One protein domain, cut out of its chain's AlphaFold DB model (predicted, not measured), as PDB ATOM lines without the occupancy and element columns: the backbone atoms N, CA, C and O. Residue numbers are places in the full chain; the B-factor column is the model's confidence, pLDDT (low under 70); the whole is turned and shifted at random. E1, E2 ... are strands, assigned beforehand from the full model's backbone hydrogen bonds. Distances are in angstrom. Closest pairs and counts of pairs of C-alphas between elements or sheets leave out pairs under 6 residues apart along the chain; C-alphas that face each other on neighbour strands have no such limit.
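AT A GLANCE: This is residues 282 to 368 of the 488 residues of the protein "Alpha-mannosidase" of Xiphophorus couchianus (Monterrey platyfish) (UniProt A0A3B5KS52). Two small sheets of three strands each lie face to face as a sandwich, E2, E5 and E4 in one layer and E1, E6 and E3 in the other, with their strands crossed at 41 degrees. The length runs from the link between E1 and E2 at one end to the tip of the E4 and E5 hairpin at the other. The printed part has 87 residues, with no named helix and six named strands, E1 to E6 along the chain; the class is all strand. The sheet orders are E2 - E5 - E4 and E1 - E6 - E3, both antiparallel. The whole is compact, with a radius of gyration of the C-alphas of 13.6 A, yet elongated, spanning 43 by 25 by 20 A.

IN THESE COORDINATES: In the first sheet, E5 is residues 336 to 347, 33.1 A long from C-alpha 336 at (41.435, -7.264, -16.730); E2 is 299 to 307, 23.9 A; E4 is 325 to 333, 24.2 A. In the second, E6 is 351 to 359, 26.1 A, ending at C-alpha 359 at (32.762, -20.866, -4.302); E1 is 287 to 293, 19.8 A; E3 is 312 to 316, 13.7 A.

HOW THE PARTS SIT: E5 is the inner strand between E2, with N 303 to O 343 at 2.8 A, and E4, with N 340 to O 328 at 2.7 A. E6 is inner between E1, with N 289 to O 355 at 2.8 A, and E3, with N 315 to O 356 at 2.9 A. Between the sheets, the closest C-alphas of E1 and E5 are those of Asn 293 and Leu 347, 6.0 A apart. E4 and E6 are apart.

THE WHOLE: The C-alphas of Glu 296 and Ser 335 are the farthest apart, 43.5 A. The printed part has no cut, and no link is long. Mean pLDDT of the printed part is 84.9; residues 282 to 285 and 331 to 337 are under 70.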
ATOM      1  N   ILE A 282      34.480 -12.184  -3.127       54.34
ATOM      2  CA  ILE A 282      34.313 -13.584  -2.724       54.34
ATOM      3  C   ILE A 282      35.656 -14.060  -2.161       54.34
ATOM      4  O   ILE A 282      36.527 -14.566  -2.859       54.34
ATOM      5  N   GLY A 283      35.819 -13.888  -0.850       53.97
ATOM      6  CA  GLY A 283      36.903 -14.533  -0.110       53.97
ATOM      7  C   GLY A 283      36.644 -16.030   0.096       53.97
ATOM      8  O   GLY A 283      35.742 -16.620  -0.495       53.97
ATOM      9  N   ASP A 284      37.389 -16.641   1.017       54.91
ATOM     10  CA  ASP A 284      37.284 -18.078   1.326       54.91
ATOM     11  C   ASP A 284      35.958 -18.501   1.993       54.91
ATOM     12  O   ASP A 284      35.699 -19.693   2.163       54.91
ATOM     13  N   CYS A 285      35.092 -17.550   2.366       60.22
ATOM     14  CA  CYS A 285      33.831 -17.807   3.056       60.22
ATOM     15  C   CYS A 285      32.584 -17.463   2.222       60.22
ATOM     16  O   CYS A 285      32.605 -16.645   1.303       60.22
ATOM     17  N   CYS A 286      31.464 -18.094   2.587       76.75
ATOM     18  CA  CYS A 286      30.136 -17.825   2.042       76.75
ATOM     19  C   CYS A 286      29.724 -16.354   2.231       76.75
ATOM     20  O   CYS A 286      29.841 -15.811   3.330       76.75
ATOM     21  N   ARG A 287      29.198 -15.718   1.177       83.94
ATOM     22  CA  ARG A 287      28.726 -14.326   1.208       83.94
ATOM     23  C   ARG A 287      27.208 -14.261   1.089       83.94
ATOM     24  O   ARG A 287      26.635 -14.828   0.164       83.94
ATOM     25  N   SER A 288      26.557 -13.548   2.002       86.31
ATOM     26  CA  SER A 288      25.110 -13.319   1.948       86.31
ATOM     27  C   SER A 288      24.779 -12.135   1.045       86.31
ATOM     28  O   SER A 288      25.305 -11.038   1.217       86.31
ATOM     29  N   LEU A 289      23.877 -12.361   0.100       88.50
ATOM     30  CA  LEU A 289      23.279 -11.368  -0.773       88.50
ATOM     31  C   LEU A 289      21.829 -11.155  -0.350       88.50
ATOM     32  O   LEU A 289      21.051 -12.107  -0.312       88.50
ATOM     33  N   ILE A 290      21.449  -9.904  -0.108       89.50
ATOM     34  CA  ILE A 290      20.062  -9.538   0.176       89.50
ATOM     35  C   ILE A 290      19.465  -8.867  -1.055       89.50
ATOM     36  O   ILE A 290      19.974  -7.850  -1.525       89.50
ATOM     37  N   VAL A 291      18.373  -9.430  -1.566       91.31
ATOM     38  CA  VAL A 291      17.632  -8.904  -2.712       91.31
ATOM     39  C   VAL A 291      16.274  -8.393  -2.251       91.31
ATOM     40  O   VAL A 291      15.466  -9.127  -1.680       91.31
ATOM     41  N   LEU A 292      16.035  -7.117  -2.532       91.12
ATOM     42  CA  LEU A 292      14.843  -6.387  -2.128       91.12
ATOM     43  C   LEU A 292      13.821  -6.308  -3.264       91.12
ATOM     44  O   LEU A 292      14.170  -5.903  -4.374       91.12
ATOM     45  N   ASN A 293      12.547  -6.566  -2.970       94.38
ATOM     46  CA  ASN A 293      11.445  -6.156  -3.836       94.38
ATOM     47  C   ASN A 293      10.596  -5.077  -3.152       94.38
ATOM     48  O   ASN A 293       9.781  -5.409  -2.298       94.38
ATOM     49  N   PRO A 294      10.736  -3.797  -3.539       93.50
ATOM     50  CA  PRO A 294       9.960  -2.700  -2.961       93.50
ATOM     51  C   PRO A 294       8.580  -2.506  -3.602       93.50
ATOM     52  O   PRO A 294       7.953  -1.472  -3.389       93.50
ATOM     53  N   THR A 295       8.115  -3.446  -4.429       93.50
ATOM     54  CA  THR A 295       6.816  -3.353  -5.108       93.50
ATOM     55  C   THR A 295       5.789  -4.270  -4.462       93.50
ATOM     56  O   THR A 295       6.143  -5.289  -3.871       93.50
ATOM     57  N   GLU A 296       4.507  -3.952  -4.622       93.25
ATOM     58  CA  GLU A 296       3.395  -4.744  -4.087       93.25
ATOM     59  C   GLU A 296       3.072  -5.979  -4.957       93.25
ATOM     60  O   GLU A 296       2.047  -6.632  -4.774       93.25
ATOM     61  N   GLN A 297       3.938  -6.311  -5.919       93.56
ATOM     62  CA  GLN A 297       3.729  -7.381  -6.894       93.56
ATOM     63  C   GLN A 297       4.855  -8.413  -6.825       93.56
ATOM     64  O   GLN A 297       6.008  -8.072  -6.563       93.56
ATOM     65  N   LEU A 298       4.521  -9.679  -7.097       93.75
ATOM     66  CA  LEU A 298       5.516 -10.726  -7.331       93.75
ATOM     67  C   LEU A 298       6.345 -10.349  -8.563       93.75
ATOM     68  O   LEU A 298       5.787 -10.024  -9.613       93.75
ATOM     69  N   ARG A 299       7.671 -10.407  -8.443       90.75
ATOM     70  CA  ARG A 299       8.588 -10.072  -9.534       90.75
ATOM     71  C   ARG A 299       9.591 -11.182  -9.772       90.75
ATOM     72  O   ARG A 299      10.372 -11.502  -8.887       90.75
ATOM     73  N   THR A 300       9.639 -11.683 -10.998       90.06
ATOM     74  CA  THR A 300      10.758 -12.498 -11.479       90.06
ATOM     75  C   THR A 300      11.774 -11.573 -12.133       90.06
ATOM     76  O   THR A 300      11.432 -10.834 -13.057       90.06
ATOM     77  N   SER A 301      13.010 -11.567 -11.638       89.94
ATOM     78  CA  SER A 301      14.076 -10.705 -12.152       89.94
ATOM     79  C   SER A 301      15.385 -11.465 -12.261       89.94
ATOM     80  O   SER A 301      15.693 -12.310 -11.423       89.94
ATOM     81  N   VAL A 302      16.189 -11.115 -13.264       91.69
ATOM     82  CA  VAL A 302      17.601 -11.495 -13.269       91.69
ATOM     83  C   VAL A 302      18.351 -10.570 -12.323       91.69
ATOM     84  O   VAL A 302      18.234  -9.347 -12.420       91.69
ATOM     85  N   ILE A 303      19.078 -11.168 -11.389       91.94
ATOM     86  CA  ILE A 303      19.978 -10.494 -10.461       91.94
ATOM     87  C   ILE A 303      21.395 -10.746 -10.956       91.94
ATOM     88  O   ILE A 303      21.766 -11.899 -11.176       91.94
ATOM     89  N   THR A 304      22.168  -9.679 -11.133       90.25
ATOM     90  CA  THR A 304      23.539  -9.732 -11.650       90.25
ATOM     91  C   THR A 304      24.489  -9.071 -10.664       90.25
ATOM     92  O   THR A 304      24.212  -7.983 -10.158       90.25
ATOM     93  N   LEU A 305      25.608  -9.738 -10.395       87.38
ATOM     94  CA  LEU A 305      26.648  -9.298  -9.475       87.38
ATOM     95  C   LEU A 305      28.012  -9.429 -10.139       87.38
ATOM     96  O   LEU A 305      28.272 -10.426 -10.808       87.38
ATOM     97  N   VAL A 306      28.901  -8.469  -9.892       84.81
ATOM     98  CA  VAL A 306      30.319  -8.638 -10.217       84.81
ATOM     99  C   VAL A 306      30.965  -9.485  -9.123       84.81
ATOM    100  O   VAL A 306      30.783  -9.214  -7.937       84.81
ATOM    101  N   VAL A 307      31.696 -10.509  -9.542       81.56
ATOM    102  CA  VAL A 307      32.414 -11.468  -8.710       81.56
ATOM    103  C   VAL A 307      33.874 -11.544  -9.165       81.56
ATOM    104  O   VAL A 307      34.205 -11.324 -10.332       81.56
ATOM    105  N   ASP A 308      34.765 -11.829  -8.228       76.44
ATOM    106  CA  ASP A 308      36.215 -11.956  -8.428       76.44
ATOM    107  C   ASP A 308      36.641 -13.339  -8.946       76.44
ATOM    108  O   ASP A 308      37.733 -13.479  -9.493       76.44
ATOM    109  N   SER A 309      35.776 -14.351  -8.824       81.06
ATOM    110  CA  SER A 309      35.996 -15.695  -9.355       81.06
ATOM    111  C   SER A 309      34.877 -16.121 -10.313       81.06
ATOM    112  O   SER A 309      33.698 -15.980  -9.979       81.06
ATOM    113  N   PRO A 310      35.207 -16.710 -11.482       84.88
ATOM    114  CA  PRO A 310      34.210 -17.275 -12.388       84.88
ATOM    115  C   PRO A 310      33.603 -18.588 -11.867       84.88
ATOM    116  O   PRO A 310      32.626 -19.072 -12.435       84.88
ATOM    117  N   ASP A 311      34.167 -19.177 -10.810       89.25
ATOM    118  CA  ASP A 311      33.684 -20.414 -10.205       89.25
ATOM    119  C   ASP A 311      32.866 -20.088  -8.951       89.25
ATOM    120  O   ASP A 311      33.297 -20.275  -7.811       89.25
ATOM    121  N   ALA A 312      31.653 -19.586  -9.179       88.62
ATOM    122  CA  ALA A 312      30.698 -19.228  -8.139       88.62
ATOM    123  C   ALA A 312      29.336 -19.889  -8.385       88.62
ATOM    124  O   ALA A 312      28.896 -20.058  -9.524       88.62
ATOM    125  N   ARG A 313      28.646 -20.245  -7.299       90.94
ATOM    126  CA  ARG A 313      27.257 -20.723  -7.312       90.94
ATOM    127  C   ARG A 313      26.422 -19.937  -6.308       90.94
ATOM    128  O   ARG A 313      26.951 -19.403  -5.334       90.94
ATOM    129  N   VAL A 314      25.117 -19.897  -6.551       93.50
ATOM    130  CA  VAL A 314      24.146 -19.228  -5.682       93.50
ATOM    131  C   VAL A 314      23.206 -20.274  -5.098       93.50
ATOM    132  O   VAL A 314      22.733 -21.147  -5.825       93.50
ATOM    133  N   VAL A 315      22.931 -20.192  -3.799       94.12
ATOM    134  CA  VAL A 315      21.894 -20.992  -3.135       94.12
ATOM    135  C   VAL A 315      20.904 -20.069  -2.430       94.12
ATOM    136  O   VAL A 315      21.292 -19.031  -1.895       94.12
ATOM    137  N   ASP A 316      19.625 -20.421  -2.451       93.31
ATOM    138  CA  ASP A 316      18.606 -19.748  -1.645       93.31
ATOM    139  C   ASP A 316      18.841 -20.052  -0.158       93.31
ATOM    140  O   ASP A 316      18.986 -21.215   0.220       93.31
ATOM    141  N   ALA A 317      18.914 -19.021   0.686       91.19
ATOM    142  CA  ALA A 317      19.306 -19.197   2.086       91.19
ATOM    143  C   ALA A 317      18.232 -19.903   2.927       91.19
ATOM    144  O   ALA A 317      18.568 -20.597   3.883       91.19
ATOM    145  N   ALA A 318      16.951 -19.738   2.581       89.06
ATOM    146  CA  ALA A 318      15.844 -20.308   3.344       89.06
ATOM    147  C   ALA A 318      15.622 -21.796   3.028       89.06
ATOM    148  O   ALA A 318      15.427 -22.605   3.931       89.06
ATOM    149  N   SER A 319      15.648 -22.163   1.747       92.06
ATOM    150  CA  SER A 319      15.387 -23.529   1.275       92.06
ATOM    151  C   SER A 319      16.652 -24.363   1.059       92.06
ATOM    152  O   SER A 319      16.560 -25.577   0.885       92.06
ATOM    153  N   GLY A 320      17.830 -23.733   1.001       91.38
ATOM    154  CA  GLY A 320      19.084 -24.379   0.604       91.38
ATOM    155  C   GLY A 320      19.137 -24.769  -0.879       91.38
ATOM    156  O   GLY A 320      20.087 -25.425  -1.313       91.38
ATOM    157  N   ARG A 321      18.127 -24.391  -1.676       93.31
ATOM    158  CA  ARG A 321      18.005 -24.791  -3.079       93.31
ATOM    159  C   ARG A 321      19.088 -24.116  -3.933       93.31
ATOM    160  O   ARG A 321      19.184 -22.887  -3.918       93.31
ATOM    161  N   PRO A 322      19.860 -24.871  -4.738       93.44
ATOM    162  CA  PRO A 322      20.757 -24.288  -5.730       93.44
ATOM    163  C   PRO A 322      19.993 -23.498  -6.793       93.44
ATOM    164  O   PRO A 322      18.986 -23.964  -7.325       93.44
ATOM    165  N   MET A 323      20.496 -22.313  -7.126       93.44
ATOM    166  CA  MET A 323      19.952 -21.469  -8.184       93.44
ATOM    167  C   MET A 323      20.671 -21.758  -9.502       93.44
ATOM    168  O   MET A 323      21.886 -21.961  -9.527       93.44
ATOM    169  N   ALA A 324      19.934 -21.739 -10.614       91.69
ATOM    170  CA  ALA A 324      20.549 -21.735 -11.935       91.69
ATOM    171  C   ALA A 324      21.306 -20.415 -12.133       91.69
ATOM    172  O   ALA A 324      20.750 -19.338 -11.900       91.69
ATOM    173  N   VAL A 325      22.567 -20.509 -12.559       92.88
ATOM    174  CA  VAL A 325      23.449 -19.352 -12.739       92.88
ATOM    175  C   VAL A 325      23.999 -19.278 -14.160       92.88
ATOM    176  O   VAL A 325      24.105 -20.283 -14.862       92.88
ATOM    177  N   GLN A 326      24.386 -18.074 -14.560       91.94
ATOM    178  CA  GLN A 326      25.176 -17.787 -15.749       91.94
ATOM    179  C   GLN A 326      26.339 -16.887 -15.347       91.94
ATOM    180  O   GLN A 326      26.117 -15.796 -14.824       91.94
ATOM    181  N   VAL A 327      27.563 -17.319 -15.637       91.19
ATOM    182  CA  VAL A 327      28.774 -16.519 -15.435       91.19
ATOM    183  C   VAL A 327      29.205 -15.904 -16.758       91.19
ATOM    184  O   VAL A 327      29.450 -16.618 -17.730       91.19
ATOM    185  N   SER A 328      29.301 -14.581 -16.798       89.56
ATOM    186  CA  SER A 328      29.720 -13.810 -17.969       89.56
ATOM    187  C   SER A 328      31.035 -13.076 -17.679       89.56
ATOM    188  O   SER A 328      31.270 -12.666 -16.556       89.56
ATOM    189  N   GLY A 329      31.919 -12.909 -18.655       84.69
ATOM    190  CA  GLY A 329      33.073 -12.020 -18.553       84.69
ATOM    191  C   GLY A 329      32.666 -10.547 -18.630       84.69
ATOM    192  O   GLY A 329      31.920 -10.148 -19.529       84.69
ATOM    193  N   VAL A 330      33.199  -9.750 -17.709       76.31
ATOM    194  CA  VAL A 330      33.150  -8.286 -17.693       76.31
ATOM    195  C   VAL A 330      34.464  -7.770 -18.253       76.31
ATOM    196  O   VAL A 330      35.532  -8.016 -17.697       76.31
ATOM    197  N   TRP A 331      34.375  -7.037 -19.353       68.31
ATOM    198  CA  TRP A 331      35.531  -6.535 -20.086       68.31
ATOM    199  C   TRP A 331      35.654  -5.036 -19.810       68.31
ATOM    200  O   TRP A 331      35.007  -4.241 -20.488       68.31
ATOM    201  N   ALA A 332      36.410  -4.661 -18.776       55.50
ATOM    202  CA  ALA A 332      36.729  -3.253 -18.515       55.50
ATOM    203  C   ALA A 332      37.876  -2.782 -19.426       55.50
ATOM    204  O   ALA A 332      37.807  -1.707 -20.010       55.50
ATOM    205  N   GLU A 333      38.883  -3.640 -19.598       48.50
ATOM    206  CA  GLU A 333      40.041  -3.482 -20.481       48.50
ATOM    207  C   GLU A 333      40.448  -4.871 -21.023       48.50
ATOM    208  O   GLU A 333      40.081  -5.882 -20.414       48.50
ATOM    209  N   PRO A 334      41.221  -4.973 -22.124       41.91
ATOM    210  CA  PRO A 334      41.654  -6.259 -22.687       41.91
ATOM    211  C   PRO A 334      42.410  -7.172 -21.704       41.91
ATOM    212  O   PRO A 334      42.443  -8.382 -21.899       41.91
ATOM    213  N   SER A 335      43.018  -6.597 -20.662       38.44
ATOM    214  CA  SER A 335      43.919  -7.261 -19.710       38.44
ATOM    215  C   SER A 335      43.294  -7.573 -18.343       38.44
ATOM    216  O   SER A 335      43.915  -8.278 -17.548       38.44
ATOM    217  N   LYS A 336      42.084  -7.079 -18.040       49.19
ATOM    218  CA  LYS A 336      41.435  -7.264 -16.730       49.19
ATOM    219  C   LYS A 336      39.990  -7.717 -16.904       49.19
ATOM    220  O   LYS A 336      39.101  -6.913 -17.186       49.19
ATOM    221  N   VAL A 337      39.770  -9.017 -16.722       61.25
ATOM    222  CA  VAL A 337      38.450  -9.647 -16.820       61.25
ATOM    223  C   VAL A 337      37.923  -9.914 -15.414       61.25
ATOM    224  O   VAL A 337      38.462 -10.757 -14.702       61.25
ATOM    225  N   SER A 338      36.867  -9.201 -15.020       74.31
ATOM    226  CA  SER A 338      36.048  -9.593 -13.863       74.31
ATOM    227  C   SER A 338      34.951 -10.555 -14.328       74.31
ATOM    228  O   SER A 338      34.654 -10.626 -15.521       74.31
ATOM    229  N   ALA A 339      34.330 -11.299 -13.418       84.25
ATOM    230  CA  ALA A 339      33.209 -12.171 -13.754       84.25
ATOM    231  C   ALA A 339      31.882 -11.555 -13.285       84.25
ATOM    232  O   ALA A 339      31.810 -10.875 -12.271       84.25
ATOM    233  N   GLU A 340      30.818 -11.778 -14.042       89.06
ATOM    234  CA  GLU A 340      29.451 -11.363 -13.759       89.06
ATOM    235  C   GLU A 340      28.618 -12.616 -13.505       89.06
ATOM    236  O   GLU A 340      28.355 -13.396 -14.421       89.06
ATOM    237  N   LEU A 341      28.200 -12.818 -12.260       91.19
ATOM    238  CA  LEU A 341      27.324 -13.908 -11.854       91.19
ATOM    239  C   LEU A 341      25.875 -13.441 -11.946       91.19
ATOM    240  O   LEU A 341      25.464 -12.524 -11.236       91.19
ATOM    241  N   SER A 342      25.099 -14.076 -12.818       93.38
ATOM    242  CA  SER A 342      23.672 -13.806 -12.985       93.38
ATOM    243  C   SER A 342      22.833 -15.005 -12.577       93.38
ATOM    244  O   SER A 342      23.195 -16.137 -12.887       93.38
ATOM    245  N   PHE A 343      21.705 -14.769 -11.916       93.94
ATOM    246  CA  PHE A 343      20.725 -15.798 -11.564       93.94
ATOM    247  C   PHE A 343      19.307 -15.223 -11.578       93.94
ATOM    248  O   PHE A 343      19.115 -14.007 -11.541       93.94
ATOM    249  N   VAL A 344      18.305 -16.094 -11.657       92.31
ATOM    250  CA  VAL A 344      16.891 -15.696 -11.673       92.31
ATOM    251  C   VAL A 344      16.348 -15.756 -10.256       92.31
ATOM    252  O   VAL A 344      16.433 -16.801  -9.617       92.31
ATOM    253  N   ALA A 345      15.768 -14.661  -9.781       91.81
ATOM    254  CA  ALA A 345      15.107 -14.593  -8.489       91.81
ATOM    255  C   ALA A 345      13.609 -14.340  -8.675       91.81
ATOM    256  O   ALA A 345      13.215 -13.420  -9.396       91.81
ATOM    257  N   GLU A 346      12.783 -15.130  -7.994       92.00
ATOM    258  CA  GLU A 346      11.372 -14.821  -7.778       92.00
ATOM    259  C   GLU A 346      11.250 -14.080  -6.452       92.00
ATOM    260  O   GLU A 346      11.656 -14.579  -5.406       92.00
ATOM    261  N   LEU A 347      10.742 -12.856  -6.506       92.62
ATOM    262  CA  LEU A 347      10.739 -11.932  -5.386       92.62
ATOM    263  C   LEU A 347       9.290 -11.619  -5.003       92.62
ATOM    264  O   LEU A 347       8.616 -10.892  -5.745       92.62
ATOM    265  N   PRO A 348       8.786 -12.133  -3.868       95.12
ATOM    266  CA  PRO A 348       7.445 -11.814  -3.387       95.12
ATOM    267  C   PRO A 348       7.228 -10.302  -3.207       95.12
ATOM    268  O   PRO A 348       8.209  -9.560  -3.075       95.12
ATOM    269  N   PRO A 349       5.974  -9.821  -3.181       95.69
ATOM    270  CA  PRO A 349       5.662  -8.435  -2.832       95.69
ATOM    271  C   PRO A 349       6.350  -7.981  -1.539       95.69
ATOM    272  O   PRO A 349       6.325  -8.715  -0.554       95.69
ATOM    273  N   LEU A 350       6.920  -6.771  -1.533       94.56
ATOM    274  CA  LEU A 350       7.471  -6.108  -0.337       94.56
ATOM    275  C   LEU A 350       8.426  -6.992   0.491       94.56
ATOM    276  O   LEU A 350       8.355  -7.022   1.718       94.56
ATOM    277  N   SER A 351       9.312  -7.733  -0.181       92.94
ATOM    278  CA  SER A 351      10.124  -8.786   0.441       92.94
ATOM    279  C   SER A 351      11.624  -8.487   0.485       92.94
ATOM    280  O   SER A 351      12.168  -7.742  -0.338       92.94
ATOM    281  N   LEU A 352      12.290  -9.131   1.446       92.12
ATOM    282  CA  LEU A 352      13.740  -9.274   1.561       92.12
ATOM    283  C   LEU A 352      14.071 -10.755   1.384       92.12
ATOM    284  O   LEU A 352      13.629 -11.582   2.176       92.12
ATOM    285  N   ASN A 353      14.838 -11.085   0.351       91.69
ATOM    286  CA  ASN A 353      15.211 -12.460   0.032       91.69
ATOM    287  C   ASN A 353      16.717 -12.608   0.210       91.69
ATOM    288  O   ASN A 353      17.476 -11.766  -0.276       91.69
ATOM    289  N   VAL A 354      17.146 -13.655   0.910       91.88
ATOM    290  CA  VAL A 354      18.560 -13.887   1.208       91.88
ATOM    291  C   VAL A 354      19.066 -15.042   0.358       91.88
ATOM    292  O   VAL A 354      18.486 -16.125   0.339       91.88
ATOM    293  N   TYR A 355      20.174 -14.805  -0.328       92.81
ATOM    294  CA  TYR A 355      20.891 -15.792  -1.118       92.81
ATOM    295  C   TYR A 355      22.323 -15.897  -0.612       92.81
ATOM    296  O   TYR A 355      22.890 -14.925  -0.118       92.81
ATOM    297  N   HIS A 356      22.938 -17.057  -0.770       92.00
ATOM    298  CA  HIS A 356      24.342 -17.266  -0.461       92.00
ATOM    299  C   HIS A 356      25.135 -17.459  -1.748       92.00
ATOM    300  O   HIS A 356      24.866 -18.376  -2.525       92.00
ATOM    301  N   VAL A 357      26.123 -16.594  -1.957       90.69
ATOM    302  CA  VAL A 357      27.130 -16.720  -3.008       90.69
ATOM    303  C   VAL A 357      28.316 -17.471  -2.418       90.69
ATOM    304  O   VAL A 357      28.926 -17.030  -1.441       90.69
ATOM    305  N   ILE A 358      28.625 -18.626  -2.995       89.38
ATOM    306  CA  ILE A 358      29.668 -19.530  -2.508       89.38
ATOM    307  C   ILE A 358      30.555 -19.989  -3.660       89.38
ATOM    308  O   ILE A 358      30.107 -20.094  -4.805       89.38
ATOM    309  N   LYS A 359      31.810 -20.308  -3.341       88.00
ATOM    310  CA  LYS A 359      32.762 -20.866  -4.302       88.00
ATOM    311  C   LYS A 359      32.233 -22.187  -4.868       88.00
ATOM    312  O   LYS A 359      31.691 -23.027  -4.140       88.00
ATOM    313  N   ALA A 360      32.379 -22.354  -6.173       86.62
ATOM    314  CA  ALA A 360      32.075 -23.581  -6.886       86.62
ATOM    315  C   ALA A 360      33.379 -24.333  -7.217       86.62
ATOM    316  O   ALA A 360      34.447 -23.720  -7.279       86.62
ATOM    317  N   PRO A 361      33.327 -25.661  -7.430       87.81
ATOM    318  CA  PRO A 361      34.454 -26.396  -7.996       87.81
ATOM    319  C   PRO A 361      34.911 -25.781  -9.324       87.81
ATOM    320  O   PRO A 361      34.078 -25.335 -10.120       87.81
ATOM    321  N   ALA A 362      36.220 -25.780  -9.570       86.12
ATOM    322  CA  ALA A 362      36.798 -25.179 -10.769       86.12
ATOM    323  C   ALA A 362      36.149 -25.739 -12.048       86.12
ATOM    324  O   ALA A 362      36.067 -26.954 -12.230       86.12
ATOM    325  N   GLY A 363      35.656 -24.852 -12.916       81.56
ATOM    326  CA  GLY A 363      35.027 -25.212 -14.191       81.56
ATOM    327  C   GLY A 363      33.587 -25.731 -14.098       81.56
ATOM    328  O   GLY A 363      33.000 -26.049 -15.129       81.56
ATOM    329  N   SER A 364      32.995 -25.804 -12.901       84.19
ATOM    330  CA  SER A 364      31.626 -26.318 -12.718       84.19
ATOM    331  C   SER A 364      30.523 -25.282 -12.957       84.19
ATOM    332  O   SER A 364      29.374 -25.652 -13.199       84.19
ATOM    333  N   ALA A 365      30.844 -23.986 -12.894       85.56
ATOM    334  CA  ALA A 365      29.869 -22.924 -13.113       85.56
ATOM    335  C   ALA A 365      29.534 -22.783 -14.615       85.56
ATOM    336  O   ALA A 365      30.455 -22.712 -15.432       85.56
ATOM    337  N   PRO A 366      28.249 -22.698 -15.014       87.75
ATOM    338  CA  PRO A 366      27.861 -22.451 -16.403       87.75
ATOM    339  C   PRO A 366      28.375 -21.099 -16.917       87.75
ATOM    340  O   PRO A 366      27.871 -20.036 -16.547       87.75
ATOM    341  N   ARG A 367      29.377 -21.139 -17.799       89.81
ATOM    342  CA  ARG A 367      29.983 -19.945 -18.406       89.81
ATOM    343  C   ARG A 367      29.306 -19.596 -19.725       89.81
ATOM    344  O   ARG A 367      28.997 -20.475 -20.533       89.81
ATOM    345  N   ALA A 368      29.102 -18.306 -19.951       88.44
ATOM    346  CA  ALA A 368      28.631 -17.803 -21.226       88.44
ATOM    347  C   ALA A 368      29.689 -18.017 -22.321       88.44
ATOM    348  O   ALA A 368      30.898 -17.987 -22.075       88.44
TER     349      ALA A 368